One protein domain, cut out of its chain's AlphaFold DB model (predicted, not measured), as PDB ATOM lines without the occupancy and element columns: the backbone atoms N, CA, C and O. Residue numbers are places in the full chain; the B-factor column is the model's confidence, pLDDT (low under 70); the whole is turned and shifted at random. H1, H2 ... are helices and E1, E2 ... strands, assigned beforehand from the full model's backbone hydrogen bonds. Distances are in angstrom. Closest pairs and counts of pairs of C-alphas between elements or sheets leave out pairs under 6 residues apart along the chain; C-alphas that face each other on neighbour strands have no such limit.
ATOM      1  N   TYR A   3     -43.751  29.489  39.642       88.31
ATOM      2  CA  TYR A   3     -44.894  30.229  40.204       88.31
ATOM      3  C   TYR A   3     -46.137  30.244  39.301       88.31
ATOM      4  O   TYR A   3     -47.257  30.198  39.801       88.31
ATOM      5  N   ARG A   4     -45.967  30.272  37.972       89.44
ATOM      6  CA  ARG A   4     -47.108  30.224  37.042       89.44
ATOM      7  C   ARG A   4     -47.851  28.893  37.135       89.44
ATOM      8  O   ARG A   4     -49.072  28.864  37.044       89.44
ATOM      9  N   GLU A   5     -47.105  27.821  37.345       92.00
ATOM     10  CA  GLU A   5     -47.645  26.475  37.507       92.00
ATOM     11  C   GLU A   5     -48.380  26.362  38.843       92.00
ATOM     12  O   GLU A   5     -49.532  25.951  38.870       92.00
ATOM     13  N   LEU A   6     -47.803  26.881  39.937       92.88
ATOM     14  CA  LEU A   6     -48.513  26.971  41.221       92.88
ATOM     15  C   LEU A   6     -49.845  27.722  41.109       92.88
ATOM     16  O   LEU A   6     -50.826  27.321  41.736       92.88
ATOM     17  N   GLN A   7     -49.906  28.791  40.315       94.19
ATOM     18  CA  GLN A   7     -51.160  29.498  40.064       94.19
ATOM     19  C   GLN A   7     -52.172  28.611  39.319       94.19
ATOM     20  O   GLN A   7     -53.329  28.543  39.724       94.19
ATOM     21  N   GLN A   8     -51.736  27.881  38.288       93.81
ATOM     22  CA  GLN A   8     -52.585  26.930  37.562       93.81
ATOM     23  C   GLN A   8     -53.096  25.810  38.473       93.81
ATOM     24  O   GLN A   8     -54.286  25.497  38.445       93.81
ATOM     25  N   TYR A   9     -52.232  25.260  39.328       94.50
ATOM     26  CA  TYR A   9     -52.606  24.235  40.300       94.50
ATOM     27  C   TYR A   9     -53.605  24.787  41.323       94.50
ATOM     28  O   TYR A   9     -54.589  24.127  41.644       94.50
ATOM     29  N   THR A  10     -53.404  26.024  41.790       95.25
ATOM     30  CA  THR A  10     -54.342  26.715  42.693       95.25
ATOM     31  C   THR A  10     -55.719  26.860  42.049       95.25
ATOM     32  O   THR A  10     -56.737  26.569  42.677       95.25
ATOM     33  N   ASP A  11     -55.769  27.284  40.786       94.00
ATOM     34  CA  ASP A  11     -57.021  27.440  40.046       94.00
ATOM     35  C   ASP A  11     -57.720  26.095  39.799       94.00
ATOM     36  O   ASP A  11     -58.950  26.036  39.820       94.00
ATOM     37  N   ALA A  12     -56.958  25.021  39.573       92.88
ATOM     38  CA  ALA A  12     -57.490  23.668  39.440       92.88
ATOM     39  C   ALA A  12     -58.108  23.180  40.759       92.88
ATOM     40  O   ALA A  12     -59.266  22.759  40.766       92.88
ATOM     41  N   LEU A  13     -57.391  23.326  41.879       92.56
ATOM     42  CA  LEU A  13     -57.878  22.957  43.216       92.56
ATOM     43  C   LEU A  13     -59.164  23.701  43.584       92.56
ATOM     44  O   LEU A  13     -60.103  23.095  44.082       92.56
ATOM     45  N   ARG A  14     -59.255  24.996  43.266       90.94
ATOM     46  CA  ARG A  14     -60.450  25.815  43.542       90.94
ATOM     47  C   ARG A  14     -61.683  25.433  42.734       90.94
ATOM     48  O   ARG A  14     -62.795  25.766  43.132       90.94
ATOM     49  N   LYS A  15     -61.493  24.821  41.567       89.62
ATOM     50  CA  LYS A  15     -62.589  24.364  40.700       89.62
ATOM     51  C   LYS A  15     -63.007  22.932  41.008       89.62
ATOM     52  O   LYS A  15     -64.100  22.535  40.614       89.62
ATOM     53  N   ALA A  16     -62.133  22.163  41.647       86.50
ATOM     54  CA  ALA A  16     -62.393  20.781  41.990       86.50
ATOM     55  C   ALA A  16     -63.302  20.670  43.217       86.50
ATOM     56  O   ALA A  16     -63.236  21.470  44.148       86.50
ATOM     57  N   THR A  17     -64.128  19.627  43.231       79.12
ATOM     58  CA  THR A  17     -64.791  19.171  44.452       79.12
ATOM     59  C   THR A  17     -63.813  18.255  45.176       79.12
ATOM     60  O   THR A  17     -63.552  17.155  44.696       79.12
ATOM     61  N   ILE A  18     -63.247  18.729  46.284       78.94
ATOM     62  CA  ILE A  18     -62.274  17.988  47.091       78.94
ATOM     63  C   ILE A  18     -62.985  17.485  48.341       78.94
ATOM     64  O   ILE A  18     -63.632  18.269  49.039       78.94
ATOM     65  N   ASP A  19     -62.885  16.190  48.611       71.12
ATOM     66  CA  ASP A  19     -63.456  15.588  49.800       71.12
ATOM     67  C   ASP A  19     -62.417  15.604  50.935       71.12
ATOM     68  O   ASP A  19     -61.364  14.966  50.855       71.12
ATOM     69  N   ALA A  20     -62.695  16.363  51.997       66.31
ATOM     70  CA  ALA A  20     -61.778  16.647  53.108       66.31
ATOM     71  C   ALA A  20     -61.623  15.439  54.060       66.31
ATOM     72  O   ALA A  20     -62.072  15.438  55.207       66.31
ATOM     73  N   HIS A  21     -61.034  14.355  53.551       68.19
ATOM     74  CA  HIS A  21     -60.829  13.087  54.258       68.19
ATOM     75  C   HIS A  21     -59.421  12.949  54.870       68.19
ATOM     76  O   HIS A  21     -58.948  11.827  55.087       68.19
ATOM     77  N   ASN A  22     -58.727  14.058  55.161       66.38
ATOM     78  CA  ASN A  22     -57.426  14.078  55.843       66.38
ATOM     79  C   ASN A  22     -56.305  13.271  55.145       66.38
ATOM     80  O   ASN A  22     -55.388  12.760  55.805       66.38
ATOM     81  N   ASN A  23     -56.370  13.084  53.822       70.12
ATOM     82  CA  ASN A  23     -55.428  12.215  53.099       70.12
ATOM     83  C   ASN A  23     -54.822  12.823  51.825       70.12
ATOM     84  O   ASN A  23     -53.998  12.166  51.198       70.12
ATOM     85  N   LEU A  24     -55.180  14.064  51.463       85.81
ATOM     86  CA  LEU A  24     -54.673  14.783  50.278       85.81
ATOM     87  C   LEU A  24     -54.809  14.028  48.944       85.81
ATOM     88  O   LEU A  24     -54.245  14.460  47.941       85.81
ATOM     89  N   ARG A  25     -55.556  12.921  48.890       86.31
ATOM     90  CA  ARG A  25     -55.654  12.087  47.689       86.31
ATOM     91  C   ARG A  25     -56.325  12.836  46.546       86.31
ATOM     92  O   ARG A  25     -55.856  12.774  45.414       86.31
ATOM     93  N   ASP A  26     -57.380  13.572  46.860       87.25
ATOM     94  CA  ASP A  26     -58.104  14.389  45.892       87.25
ATOM     95  C   ASP A  26     -57.255  15.578  45.430       87.25
ATOM     96  O   ASP A  26     -57.221  15.887  44.242       87.25
ATOM     97  N   VAL A  27     -56.475  16.179  46.338       90.38
ATOM     98  CA  VAL A  27     -55.491  17.221  46.002       90.38
ATOM     99  C   VAL A  27     -54.462  16.687  45.002       90.38
ATOM    100  O   VAL A  27     -54.228  17.328  43.978       90.38
ATOM    101  N   VAL A  28     -53.885  15.504  45.247       92.94
ATOM    102  CA  VAL A  28     -52.971  14.847  44.295       92.94
ATOM    103  C   VAL A  28     -53.672  14.601  42.964       92.94
ATOM    104  O   VAL A  28     -53.168  15.033  41.932       92.94
ATOM    105  N   SER A  29     -54.860  13.992  42.980       91.38
ATOM    106  CA  SER A  29     -55.592  13.643  41.759       91.38
ATOM    107  C   SER A  29     -55.921  14.857  40.888       91.38
ATOM    108  O   SER A  29     -55.878  14.759  39.663       91.38
ATOM    109  N   VAL A  30     -56.229  16.006  41.496       92.56
ATOM    110  CA  VAL A  30     -56.475  17.264  40.778       92.56
ATOM    111  C   VAL A  30     -55.181  17.828  40.197       92.56
ATOM    112  O   VAL A  30     -55.162  18.265  39.046       92.56
ATOM    113  N   ILE A  31     -54.091  17.815  40.965       93.38
ATOM    114  CA  ILE A  31     -52.804  18.365  40.522       93.38
ATOM    115  C   ILE A  31     -52.214  17.520  39.390       93.38
ATOM    116  O   ILE A  31     -51.769  18.083  38.396       93.38
ATOM    117  N   GLU A  32     -52.280  16.192  39.469       94.56
ATOM    118  CA  GLU A  32     -51.787  15.287  38.417       94.56
ATOM    119  C   GLU A  32     -52.488  15.469  37.062       94.56
ATOM    120  O   GLU A  32     -51.932  15.109  36.027       94.56
ATOM    121  N   GLN A  33     -53.691  16.050  37.033       93.12
ATOM    122  CA  GLN A  33     -54.391  16.370  35.781       93.12
ATOM    123  C   GLN A  33     -53.814  17.604  35.068       93.12
ATOM    124  O   GLN A  33     -54.166  17.869  33.913       93.12
ATOM    125  N   CYS A  34     -52.939  18.372  35.722       92.88
ATOM    126  CA  CYS A  34     -52.278  19.518  35.111       92.88
ATOM    127  C   CYS A  34     -51.162  19.041  34.169       92.88
ATOM    128  O   CYS A  34     -50.289  18.265  34.544       92.88
ATOM    129  N   SER A  35     -51.180  19.521  32.924       89.75
ATOM    130  CA  SER A  35     -50.330  19.014  31.830       89.75
ATOM    131  C   SER A  35     -48.816  19.156  32.040       89.75
ATOM    132  O   SER A  35     -48.023  18.537  31.331       89.75
ATOM    133  N   ASP A  36     -48.412  20.036  32.943       92.06
ATOM    134  CA  ASP A  36     -47.037  20.412  33.257       92.06
ATOM    135  C   ASP A  36     -46.463  19.667  34.474       92.06
ATOM    136  O   ASP A  36     -45.243  19.684  34.682       92.06
ATOM    137  N   VAL A  37     -47.309  18.950  35.219       94.75
ATOM    138  CA  VAL A  37     -46.901  18.098  36.341       94.75
ATOM    139  C   VAL A  37     -46.228  16.838  35.805       94.75
ATOM    140  O   VAL A  37     -46.766  16.124  34.962       94.75
ATOM    141  N   LEU A  38     -45.020  16.560  36.297       95.19
ATOM    142  CA  LEU A  38     -44.319  15.302  36.034       95.19
ATOM    143  C   LEU A  38     -44.839  14.196  36.953       95.19
ATOM    144  O   LEU A  38     -45.025  13.070  36.502       95.19
ATOM    145  N   TYR A  39     -45.044  14.525  38.229       95.06
ATOM    146  CA  TYR A  39     -45.729  13.685  39.206       95.06
ATOM    147  C   TYR A  39     -46.163  14.521  40.417       95.06
ATOM    148  O   TYR A  39     -45.542  15.541  40.741       95.06
ATOM    149  N   ALA A  40     -47.209  14.066  41.105       95.75
ATOM    150  CA  ALA A  40     -47.554  14.527  42.439       95.75
ATOM    151  C   ALA A  40     -47.854  13.314  43.321       95.75
ATOM    152  O   ALA A  40     -48.482  12.360  42.886       95.75
ATOM    153  N   GLU A  41     -47.387  13.327  44.561       95.00
ATOM    154  CA  GLU A  41     -47.525  12.179  45.448       95.00
ATOM    155  C   GLU A  41     -47.667  12.598  46.906       95.00
ATOM    156  O   GLU A  41     -47.247  13.681  47.326       95.00
ATOM    157  N   THR A  42     -48.242  11.696  47.695       93.06
ATOM    158  CA  THR A  42     -48.262  11.790  49.151       93.06
ATOM    159  C   THR A  42     -47.354  10.736  49.754       93.06
ATOM    160  O   THR A  42     -47.559   9.542  49.537       93.06
ATOM    161  N   ILE A  43     -46.401  11.164  50.573       91.88
ATOM    162  CA  ILE A  43     -45.528  10.274  51.333       91.88
ATOM    163  C   ILE A  43     -45.991  10.293  52.787       91.88
ATOM    164  O   ILE A  43     -45.895  11.310  53.479       91.88
ATOM    165  N   GLU A  44     -46.497   9.156  53.256       91.12
ATOM    166  CA  GLU A  44     -46.902   8.967  54.646       91.12
ATOM    167  C   GLU A  44     -45.806   8.267  55.441       91.12
ATOM    168  O   GLU A  44     -45.303   7.211  55.064       91.12
ATOM    169  N   THR A  45     -45.445   8.844  56.581       88.94
ATOM    170  CA  THR A  45     -44.544   8.221  57.550       88.94
ATOM    171  C   THR A  45     -45.271   8.100  58.886       88.94
ATOM    172  O   THR A  45     -45.580   9.128  59.506       88.94
ATOM    173  N   PRO A  46     -45.549   6.872  59.362       81.94
ATOM    174  CA  PRO A  46     -46.125   6.663  60.682       81.94
ATOM    175  C   PRO A  46     -45.232   7.285  61.753       81.94
ATOM    176  O   PRO A  46     -44.008   7.141  61.721       81.94
ATOM    177  N   THR A  47     -45.839   7.958  62.725       80.50
ATOM    178  CA  THR A  47     -45.138   8.369  63.944       80.50
ATOM    179  C   THR A  47     -45.790   7.707  65.157       80.50
ATOM    180  O   THR A  47     -46.658   6.845  65.017       80.50
ATOM    181  N   ARG A  48     -45.318   8.028  66.364       81.62
ATOM    182  CA  ARG A  48     -45.879   7.457  67.597       81.62
ATOM    183  C   ARG A  48     -47.240   8.087  67.921       81.62
ATOM    184  O   ARG A  48     -47.539   9.190  67.467       81.62
ATOM    185  N   ASP A  49     -48.029   7.382  68.726       81.50
ATOM    186  CA  ASP A  49     -49.228   7.904  69.397       81.50
ATOM    187  C   ASP A  49     -50.352   8.394  68.463       81.50
ATOM    188  O   ASP A  49     -50.977   9.423  68.706       81.50
ATOM    189  N   GLY A  50     -50.616   7.668  67.369       80.31
ATOM    190  CA  GLY A  50     -51.719   7.994  66.449       80.31
ATOM    191  C   GLY A  50     -51.482   9.249  65.602       80.31
ATOM    192  O   GLY A  50     -52.403   9.751  64.962       80.31
ATOM    193  N   VAL A  51     -50.250   9.754  65.586       86.38
ATOM    194  CA  VAL A  51     -49.826  10.865  64.739       86.38
ATOM    195  C   VAL A  51     -49.099  10.312  63.514       86.38
ATOM    196  O   VAL A  51     -48.293   9.382  63.626       86.38
ATOM    197  N   LYS A  52     -49.310  10.910  62.343       90.00
ATOM    198  CA  LYS A  52     -48.529  10.639  61.130       90.00
ATOM    199  C   LYS A  52     -47.894  11.910  60.576       90.00
ATOM    200  O   LYS A  52     -48.435  13.010  60.706       90.00
ATOM    201  N   SER A  53     -46.732  11.748  59.959       91.25
ATOM    202  CA  SER A  53     -46.166  12.761  59.074       91.25
ATOM    203  C   SER A  53     -46.686  12.488  57.671       91.25
ATOM    204  O   SER A  53     -46.616  11.354  57.201       91.25
ATOM    205  N   LEU A  54     -47.199  13.518  57.018       92.31
ATOM    206  CA  LEU A  54     -47.678  13.458  55.643       92.31
ATOM    207  C   LEU A  54     -46.916  14.511  54.848       92.31
ATOM    208  O   LEU A  54     -46.844  15.662  55.268       92.31
ATOM    209  N   GLN A  55     -46.342  14.129  53.720       94.06
ATOM    210  CA  GLN A  55     -45.730  15.061  52.785       94.06
ATOM    211  C   GLN A  55     -46.505  15.019  51.476       94.06
ATOM    212  O   GLN A  55     -46.675  13.944  50.922       94.06
ATOM    213  N   LEU A  56     -46.935  16.176  50.977       94.94
ATOM    214  CA  LEU A  56     -47.344  16.354  49.586       94.94
ATOM    215  C   LEU A  56     -46.122  16.810  48.795       94.94
ATOM    216  O   LEU A  56     -45.554  17.863  49.100       94.94
ATOM    217  N   HIS A  57     -45.727  16.038  47.792       96.31
ATOM    218  CA  HIS A  57     -44.665  16.407  46.872       96.31
ATOM    219  C   HIS A  57     -45.220  16.591  45.464       96.31
ATOM    220  O   HIS A  57     -45.958  15.745  44.975       96.31
ATOM    221  N   ILE A  58     -44.879  17.705  44.824       96.19
ATOM    222  CA  ILE A  58     -45.280  18.032  43.454       96.19
ATOM    223  C   ILE A  58     -44.016  18.368  42.688       96.19
ATOM    224  O   ILE A  58     -43.216  19.187  43.149       96.19
ATOM    225  N   CYS A  59     -43.845  17.766  41.521       96.00
ATOM    226  CA  CYS A  59     -42.697  17.988  40.661       96.00
ATOM    227  C   CYS A  59     -43.155  18.337  39.246       96.00
ATOM    228  O   CYS A  59     -44.013  17.664  38.674       96.00
ATOM    229  N   SER A  60     -42.556  19.374  38.672       94.81
ATOM    230  CA  SER A  60     -42.738  19.782  37.282       94.81
ATOM    231  C   SER A  60     -41.384  19.915  36.586       94.81
ATOM    232  O   SER A  60     -40.319  19.707  37.170       94.81
ATOM    233  N   LYS A  61     -41.403  20.319  35.313       91.31
ATOM    234  CA  LYS A  61     -40.174  20.632  34.567       91.31
ATOM    235  C   LYS A  61     -39.425  21.856  35.105       91.31
ATOM    236  O   LYS A  61     -38.242  22.001  34.814       91.31
ATOM    237  N   HIS A  62     -40.100  22.749  35.832       92.81
ATOM    238  CA  HIS A  62     -39.542  24.037  36.258       92.81
ATOM    239  C   HIS A  62     -39.242  24.120  37.755       92.81
ATOM    240  O   HIS A  62     -38.652  25.108  38.200       92.81
ATOM    241  N   GLY A  63     -39.640  23.117  38.534       94.50
ATOM    242  CA  GLY A  63     -39.406  23.114  39.966       94.50
ATOM    243  C   GLY A  63     -40.136  21.999  40.691       94.50
ATOM    244  O   GLY A  63     -40.744  21.112  40.092       94.50
ATOM    245  N   SER A  64     -40.061  22.054  42.012       96.06
ATOM    246  CA  SER A  64     -40.805  21.161  42.882       96.06
ATOM    247  C   SER A  64     -41.247  21.857  44.161       96.06
ATOM    248  O   SER A  64     -40.658  22.841  44.611       96.06
ATOM    249  N   LEU A  65     -42.319  21.351  44.755       95.88
ATOM    250  CA  LEU A  65     -42.835  21.794  46.041       95.88
ATOM    251  C   LEU A  65     -42.973  20.580  46.953       95.88
ATOM    252  O   LEU A  65     -43.510  19.550  46.554       95.88
ATOM    253  N   SER A  66     -42.515  20.709  48.190       96.06
ATOM    254  CA  SER A  66     -42.728  19.725  49.247       96.06
ATOM    255  C   SER A  66     -43.432  20.409  50.406       96.06
ATOM    256  O   SER A  66     -42.808  21.188  51.134       96.06
ATOM    257  N   LEU A  67     -44.722  20.123  50.585       95.56
ATOM    258  CA  LEU A  67     -45.486  20.554  51.748       95.56
ATOM    259  C   LEU A  67     -45.501  19.444  52.792       95.56
ATOM    260  O   LEU A  67     -45.919  18.324  52.521       95.56
ATOM    261  N   ASN A  68     -45.017  19.757  53.986       94.44
ATOM    262  CA  ASN A  68     -44.878  18.812  55.083       94.44
ATOM    263  C   ASN A  68     -45.945  19.078  56.131       94.44
ATOM    264  O   ASN A  68     -46.130  20.216  56.560       94.44
ATOM    265  N   PHE A  69     -46.568  18.020  56.623       92.12
ATOM    266  CA  PHE A  69     -47.671  18.087  57.564       92.12
ATOM    267  C   PHE A  69     -47.469  17.110  58.710       92.12
ATOM    268  O   PHE A  69     -46.884  16.036  58.559       92.12
ATOM    269  N   ARG A  70     -47.981  17.495  59.876       91.31
ATOM    270  CA  ARG A  70     -48.176  16.606  61.016       91.31
ATOM    271  C   ARG A  70     -49.672  16.474  61.247       91.31
ATOM    272  O   ARG A  70     -50.329  17.485  61.474       91.31
ATOM    273  N   VAL A  71     -50.172  15.248  61.177       89.31
ATOM    274  CA  VAL A  71     -51.602  14.927  61.230       89.31
ATOM    275  C   VAL A  71     -51.851  14.038  62.440       89.31
ATOM    276  O   VAL A  71     -51.225  12.986  62.567       89.31
ATOM    277  N   GLY A  72     -52.713  14.477  63.347       86.50
ATOM    278  CA  GLY A  72     -53.275  13.663  64.424       86.50
ATOM    279  C   GLY A  72     -54.762  13.406  64.185       86.50
ATOM    280  O   GLY A  72     -55.286  13.752  63.132       86.50
ATOM    281  N   LEU A  73     -55.445  12.829  65.176       81.50
ATOM    282  CA  LEU A  73     -56.896  12.604  65.111       81.50
ATOM    283  C   LEU A  73     -57.688  13.918  65.000       81.50
ATOM    284  O   LEU A  73     -58.589  14.015  64.179       81.50
ATOM    285  N   ASP A  74     -57.303  14.927  65.788       81.50
ATOM    286  CA  ASP A  74     -58.065  16.178  65.932       81.50
ATOM    287  C   ASP A  74     -57.342  17.406  65.364       81.50
ATOM    288  O   ASP A  74     -57.786  18.541  65.545       81.50
ATOM    289  N   TYR A  75     -56.174  17.218  64.746       81.69
ATOM    290  CA  TYR A  75     -55.389  18.344  64.263       81.69
ATOM    291  C   TYR A  75     -54.576  18.016  63.027       81.69
ATOM    292  O   TYR A  75     -54.101  16.900  62.809       81.69
ATOM    293  N   TYR A  76     -54.305  19.082  62.293       83.81
ATOM    294  CA  TYR A  76     -53.369  19.110  61.197       83.81
ATOM    295  C   TYR A  76     -52.491  20.354  61.327       83.81
ATOM    296  O   TYR A  76     -52.968  21.440  61.653       83.81
ATOM    297  N   MET A  77     -51.190  20.204  61.092       88.44
ATOM    298  CA  MET A  77     -50.235  21.301  61.218       88.44
ATOM    299  C   MET A  77     -49.218  21.288  60.082       88.44
ATOM    300  O   MET A  77     -48.454  20.331  59.935       88.44
ATOM    301  N   VAL A  78     -49.138  22.399  59.350       90.88
ATOM    302  CA  VAL A  78     -48.084  22.630  58.358       90.88
ATOM    303  C   VAL A  78     -46.738  22.775  59.060       90.88
ATOM    304  O   VAL A  78     -46.551  23.581  59.973       90.88
ATOM    305  N   ARG A  79     -45.780  21.961  58.639       92.38
ATOM    306  CA  ARG A  79     -44.381  21.987  59.061       92.38
ATOM    307  C   ARG A  79     -43.560  22.762  58.036       92.38
ATOM    308  O   ARG A  79     -44.040  23.138  56.968       92.38
ATOM    309  N   LYS A  80     -42.288  22.992  58.368       91.88
ATOM    310  CA  LYS A  80     -41.336  23.606  57.442       91.88
ATOM    311  C   LYS A  80     -41.343  22.838  56.120       91.88
ATOM    312  O   LYS A  80     -41.055  21.644  56.095       91.88
ATOM    313  N   SER A  81     -41.706  23.544  55.069       94.62
ATOM    314  CA  SER A  81     -41.935  23.052  53.717       94.62
ATOM    315  C   SER A  81     -40.955  23.746  52.772       94.62
ATOM    316  O   SER A  81     -40.231  24.651  53.205       94.62
ATOM    317  N   TYR A  82     -40.867  23.321  51.516       94.94
ATOM    318  CA  TYR A  82     -39.856  23.841  50.594       94.94
ATOM    319  C   TYR A  82     -40.380  23.975  49.172       94.94
ATOM    320  O   TYR A  82     -41.104  23.108  48.696       94.94
ATOM    321  N   LEU A  83     -39.959  25.047  48.508       94.19
ATOM    322  CA  LEU A  83     -40.140  25.304  47.087       94.19
ATOM    323  C   LEU A  83     -38.760  25.300  46.426       94.19
ATOM    324  O   LEU A  83     -37.912  26.110  46.791       94.19
ATOM    325  N   SER A  84     -38.535  24.408  45.474       94.00
ATOM    326  CA  SER A  84     -37.340  24.381  44.634       94.00
ATOM    327  C   SER A  84     -37.690  24.940  43.262       94.00
ATOM    328  O   SER A  84     -38.551  24.389  42.580       94.00
ATOM    329  N   CYS A  85     -37.061  26.034  42.847       92.00
ATOM    330  CA  CYS A  85     -37.244  26.588  41.506       92.00
ATOM    331  C   CYS A  85     -36.056  27.463  41.116       92.00
ATOM    332  O   CYS A  85     -35.415  28.062  41.976       92.00
ATOM    333  N   ASP A  86     -35.777  27.549  39.814       86.94
ATOM    334  CA  ASP A  86     -34.720  28.407  39.255       86.94
ATOM    335  C   ASP A  86     -33.313  28.157  39.860       86.94
ATOM    336  O   ASP A  86     -32.450  29.027  39.834       86.94
ATOM    337  N   GLY A  87     -33.064  26.945  40.378       85.31
ATOM    338  CA  GLY A  87     -31.799  26.549  41.014       85.31
ATOM    339  C   GLY A  87     -31.704  26.848  42.516       85.31
ATOM    340  O   GLY A  87     -30.741  26.426  43.153       85.31
ATOM    341  N   ASP A  88     -32.712  27.504  43.088       89.81
ATOM    342  CA  ASP A  88     -32.771  27.889  44.496       89.81
ATOM    343  C   ASP A  88     -33.773  27.042  45.291       89.81
ATOM    344  O   ASP A  88     -34.744  26.503  44.752       89.81
ATOM    345  N   LEU A  89     -33.566  26.983  46.611       91.62
ATOM    346  CA  LEU A  89     -34.465  26.330  47.561       91.62
ATOM    347  C   LEU A  89     -35.020  27.350  48.562       91.62
ATOM    348  O   LEU A  89     -34.308  27.837  49.442       91.62
ATOM    349  N   TYR A  90     -36.316  27.621  48.472       91.06
ATOM    350  CA  TYR A  90     -37.018  28.581  49.314       91.06
ATOM    351  C   TYR A  90     -37.815  27.867  50.412       91.06
ATOM    352  O   TYR A  90     -38.623  26.982  50.114       91.06
ATOM    353  N   PRO A  91     -37.645  28.233  51.693       91.88
ATOM    354  CA  PRO A  91     -38.461  27.681  52.761       91.88
ATOM    355  C   PRO A  91     -39.892  28.229  52.690       91.88
ATOM    356  O   PRO A  91     -40.115  29.436  52.631       91.88
ATOM    357  N   VAL A  92     -40.864  27.330  52.802       91.44
ATOM    358  CA  VAL A  92     -42.280  27.642  52.992       91.44
ATOM    359  C   VAL A  92     -42.607  27.418  54.467       91.44
ATOM    360  O   VAL A  92     -42.564  26.293  54.972       91.44
ATOM    361  N   VAL A  93     -42.914  28.499  55.177       89.94
ATOM    362  CA  VAL A  93     -43.382  28.458  56.567       89.94
ATOM    363  C   VAL A  93     -44.780  29.045  56.577       89.94
ATOM    364  O   VAL A  93     -44.948  30.214  56.242       89.94
ATOM    365  N   TRP A  94     -45.775  28.224  56.922       91.38
ATOM    366  CA  TRP A  94     -47.164  28.666  56.909       91.38
ATOM    367  C   TRP A  94     -47.373  29.868  57.831       91.38
ATOM    368  O   TRP A  94     -46.934  29.878  58.984       91.38
ATOM    369  N   ASN A  95     -48.061  30.874  57.302       89.69
ATOM    370  CA  ASN A  95     -48.508  32.047  58.023       89.69
ATOM    371  C   ASN A  95     -49.831  32.512  57.406       89.69
ATOM    372  O   ASN A  95     -49.990  32.465  56.188       89.69
ATOM    373  N   ASN A  96     -50.759  32.992  58.230       87.12
ATOM    374  CA  ASN A  96     -52.030  33.523  57.737       87.12
ATOM    375  C   ASN A  96     -51.861  34.873  57.009       87.12
ATOM    376  O   ASN A  96     -52.773  35.294  56.303       87.12
ATOM    377  N   ASP A  97     -50.706  35.527  57.164       87.69
ATOM    378  CA  ASP A  97     -50.296  36.742  56.462       87.69
ATOM    379  C   ASP A  97     -49.230  36.413  55.399       87.69
ATOM    380  O   ASP A  97     -48.085  36.071  55.721       87.69
ATOM    381  N   TYR A  98     -49.601  36.545  54.119       88.81
ATOM    382  CA  TYR A  98     -48.715  36.263  52.982       88.81
ATOM    383  C   TYR A  98     -47.455  37.141  52.980       88.81
ATOM    384  O   TYR A  98     -46.410  36.723  52.482       88.81
ATOM    385  N   SER A  99     -47.501  38.341  53.572       86.94
ATOM    386  CA  SER A  99     -46.354  39.257  53.606       86.94
ATOM    387  C   SER A  99     -45.174  38.706  54.416       86.94
ATOM    388  O   SER A  99     -44.040  39.151  54.230       86.94
ATOM    389  N   LYS A 100     -45.424  37.709  55.278       86.69
ATOM    390  CA  LYS A 100     -44.420  37.020  56.104       86.69
ATOM    391  C   LYS A 100     -43.662  35.919  55.364       86.69
ATOM    392  O   LYS A 100     -42.710  35.373  55.918       86.69
ATOM    393  N   PHE A 101     -44.060  35.585  54.137       86.12
ATOM    394  CA  PHE A 101     -43.357  34.596  53.331       86.12
ATOM    395  C   PHE A 101     -42.051  35.208  52.795       86.12
ATOM    396  O   PHE A 101     -42.039  36.319  52.262       86.12
ATOM    397  N   VAL A 102     -40.937  34.483  52.919       84.62
ATOM    398  CA  VAL A 102     -39.577  34.989  52.641       84.62
ATOM    399  C   VAL A 102     -39.237  34.892  51.144       84.62
ATOM    400  O   VAL A 102     -38.233  34.299  50.760       84.62
ATOM    401  N   TYR A 103     -40.088  35.462  50.284       85.00
ATOM    402  CA  TYR A 103     -39.838  35.576  48.838       85.00
ATOM    403  C   TYR A 103     -39.512  37.023  48.446       85.00
ATOM    404  O   TYR A 103     -40.038  37.949  49.071       85.00
ATOM    405  N   PRO A 104     -38.679  37.262  47.416       81.06
ATOM    406  CA  PRO A 104     -38.265  38.617  47.052       81.06
ATOM    407  C   PRO A 104     -39.427  39.472  46.534       81.06
ATOM    408  O   PRO A 104     -39.573  40.622  46.936       81.06
ATOM    409  N   LEU A 105     -40.270  38.893  45.673       89.38
ATOM    410  CA  LEU A 105     -41.379  39.582  45.014       89.38
ATOM    411  C   LEU A 105     -42.703  39.326  45.735       89.38
ATOM    412  O   LEU A 105     -42.989  38.200  46.143       89.38
ATOM    413  N   GLU A 106     -43.531  40.365  45.855       91.06
ATOM    414  CA  GLU A 106     -44.855  40.267  46.483       91.06
ATOM    415  C   GLU A 106     -45.758  39.257  45.766       91.06
ATOM    416  O   GLU A 106     -46.405  38.435  46.414       91.06
ATOM    417  N   GLU A 107     -45.744  39.269  44.433       90.81
ATOM    418  CA  GLU A 107     -46.501  38.330  43.605       90.81
ATOM    419  C   GLU A 107     -46.159  36.875  43.949       90.81
ATOM    420  O   GLU A 107     -47.055  36.060  44.147       90.81
ATOM    421  N   HIS A 108     -44.873  36.562  44.140       91.31
ATOM    422  CA  HIS A 108     -44.436  35.220  44.525       91.31
ATOM    423  C   HIS A 108     -44.946  34.832  45.916       91.31
ATOM    424  O   HIS A 108     -45.418  33.711  46.105       91.31
ATOM    425  N   ARG A 109     -44.899  35.761  46.885       92.50
ATOM    426  CA  ARG A 109     -45.441  35.528  48.236       92.50
ATOM    427  C   ARG A 109     -46.920  35.180  48.173       92.50
ATOM    428  O   ARG A 109     -47.341  34.203  48.788       92.50
ATOM    429  N   ARG A 110     -47.690  35.960  47.411       93.56
ATOM    430  CA  ARG A 110     -49.126  35.749  47.238       93.56
ATOM    431  C   ARG A 110     -49.404  34.415  46.557       93.56
ATOM    432  O   ARG A 110     -50.181  33.637  47.088       93.56
ATOM    433  N   THR A 111     -48.739  34.107  45.449       94.06
ATOM    434  CA  THR A 111     -48.940  32.846  44.721       94.06
ATOM    435  C   THR A 111     -48.684  31.622  45.597       94.06
ATOM    436  O   THR A 111     -49.510  30.714  45.636       94.06
ATOM    437  N   VAL A 112     -47.580  31.601  46.351       93.00
ATOM    438  CA  VAL A 112     -47.275  30.478  47.254       93.00
ATOM    439  C   VAL A 112     -48.288  30.402  48.399       93.00
ATOM    440  O   VAL A 112     -48.743  29.311  48.732       93.00
ATOM    441  N   TYR A 113     -48.677  31.539  48.984       94.38
ATOM    442  CA  TYR A 113     -49.703  31.588  50.028       94.38
ATOM    443  C   TYR A 113     -51.048  31.032  49.544       94.38
ATOM    444  O   TYR A 113     -51.616  30.166  50.205       94.38
ATOM    445  N   GLU A 114     -51.540  31.500  48.396       94.94
ATOM    446  CA  GLU A 114     -52.831  31.085  47.837       94.94
ATOM    447  C   GLU A 114     -52.831  29.594  47.487       94.94
ATOM    448  O   GLU A 114     -53.820  28.910  47.750       94.94
ATOM    449  N   PHE A 115     -51.711  29.078  46.970       94.81
ATOM    450  CA  PHE A 115     -51.552  27.650  46.710       94.81
ATOM    451  C   PHE A 115     -51.608  26.829  48.001       94.81
ATOM    452  O   PHE A 115     -52.401  25.895  48.103       94.81
ATOM    453  N   VAL A 116     -50.797  27.182  49.011       93.38
ATOM    454  CA  VAL A 116     -50.792  26.452  50.289       93.38
ATOM    455  C   VAL A 116     -52.179  26.511  50.917       93.38
ATOM    456  O   VAL A 116     -52.687  25.481  51.335       93.38
ATOM    457  N   LYS A 117     -52.832  27.676  50.912       92.62
ATOM    458  CA  LYS A 117     -54.197  27.835  51.416       92.62
ATOM    459  C   LYS A 117     -55.196  26.923  50.698       92.62
ATOM    460  O   LYS A 117     -55.976  26.270  51.376       92.62
ATOM    461  N   ALA A 118     -55.143  26.823  49.369       91.50
ATOM    462  CA  ALA A 118     -56.019  25.923  48.614       91.50
ATOM    463  C   ALA A 118     -55.778  24.442  48.962       91.50
ATOM    464  O   ALA A 118     -56.730  23.677  49.076       91.50
ATOM    465  N   VAL A 119     -54.522  24.039  49.193       91.12
ATOM    466  CA  VAL A 119     -54.201  22.687  49.689       91.12
ATOM    467  C   VAL A 119     -54.775  22.457  51.090       91.12
ATOM    468  O   VAL A 119     -55.274  21.372  51.360       91.12
ATOM    469  N   LEU A 120     -54.721  23.464  51.970       88.50
ATOM    470  CA  LEU A 120     -55.281  23.392  53.326       88.50
ATOM    471  C   LEU A 120     -56.804  23.313  53.343       88.50
ATOM    472  O   LEU A 120     -57.362  22.623  54.184       88.50
ATOM    473  N   GLU A 121     -57.468  24.031  52.442       84.69
ATOM    474  CA  GLU A 121     -58.926  23.982  52.284       84.69
ATOM    475  C   GLU A 121     -59.395  22.641  51.700       84.69
ATOM    476  O   GLU A 121     -60.532  22.244  51.930       84.69
ATOM    477  N   GLY A 122     -58.518  21.945  50.971       71.69
ATOM    478  CA  GLY A 122     -58.743  20.595  50.461       71.69
ATOM    479  C   GLY A 122     -58.266  19.463  51.383       71.69
ATOM    480  O   GLY A 122     -58.255  18.312  50.943       71.69
ATOM    481  N   PHE A 123     -57.810  19.768  52.603       65.75
ATOM    482  CA  PHE A 123     -57.370  18.769  53.581       65.75
ATOM    483  C   PHE A 123     -58.525  18.273  54.454       65.75
ATOM    484  O   PHE A 123     -59.208  19.135  55.050       65.75
TER     485      PHE A 123
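AT A GLANCE: This is residues 3 to 123 of the 123 residues of an uncharacterized protein of Salmonella enterica subsp. enterica serovar Chester (UniProt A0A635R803). A twisted sheet of six strands is covered on one face by the helices H2 and H3, while its other face is bare. H1 packs on both of these helices and only grazes the sheet. The printed part has 121 residues, with three named helices and six named strands in the order H1, H2, E1, E2, E3, E4, E5, E6, H3; the class is mixed, helices and strands. The sheet is branched at E3, and its neighbour pairs are antiparallel. The whole is compact, with a radius of gyration of the C-alphas of 13.7 A and spans of 40 by 29 by 24 A.

IN THESE COORDINATES: Find C-alpha 3 at (-44.894, 30.229, 40.204); from there H1, residues 3 to 15, runs 18.6 A. H2 is residues 25 to 32, 10.5 A long. Find C-alpha 37 at (-46.901, 18.098, 36.341), where E1, residues 37 to 46, sets out over 26.9 A. E2, residues 52 to 60, spans 26.2 A, and E3, residues 63 to 71, spans 25.8 A. Then come E4, residues 76 to 78, E5, residues 81 to 85, and E6, residues 88 to 92. H3, residues 106 to 121, is 22.3 A long and ends at C-alpha 121, (-58.926, 23.982, 52.284).

HOW THE PARTS SIT: Begin at E3: E2 lies on one side of it, E4 and E5 on the other side. E1 to E4 form a meander, each strand the antiparallel neighbour of the one before. Look for N 41 and O 57, 2.8 A, in the hairpin E1 and E2; N 56 and O 67, 2.8 A, in the hairpin E2 and E3; and N 70 and O 77, 2.9 A, in the hairpin E3 and E4. E4 runs on into E5 at 41 degrees. N 66 and O 82 are 2.8 A apart between E3 and E5, and N 83 and O 90 are 2.8 A apart in the hairpin E5 and E6. H2 lies over E1 at a height over the sheet of 7.7 A, and its closest C-alphas to E1 are those of Val 28 and Ala 40, 5.7 A. H3, on the same face, has a height over the sheet of 10.0 A and lies over E6 and, only just, with 3 C-alphas, over E3. H1 and H3 touch, closest at the C-alphas of Thr 10 and Phe 115, 5.0 A, at a shallow tilt of 33 degrees, only just short of steep. H1 touches H2 with residues 9 to 13 alone, closest at the C-alphas of Tyr 9 and Ile 31, 5.9 A. In H1, H2 and H3 every O i to N i+4 pair is within hydrogen-bond range.

THE WHOLE: The two C-alphas farthest apart are those of Asp 49 and Leu 105, 40.7 A. The printed part has no cut. The link from E6 to H3, residues 93 to 105, is long. Look at residues 20 to 22 and residue 123 for pLDDT under 70; the mean of the printed part is 89.2.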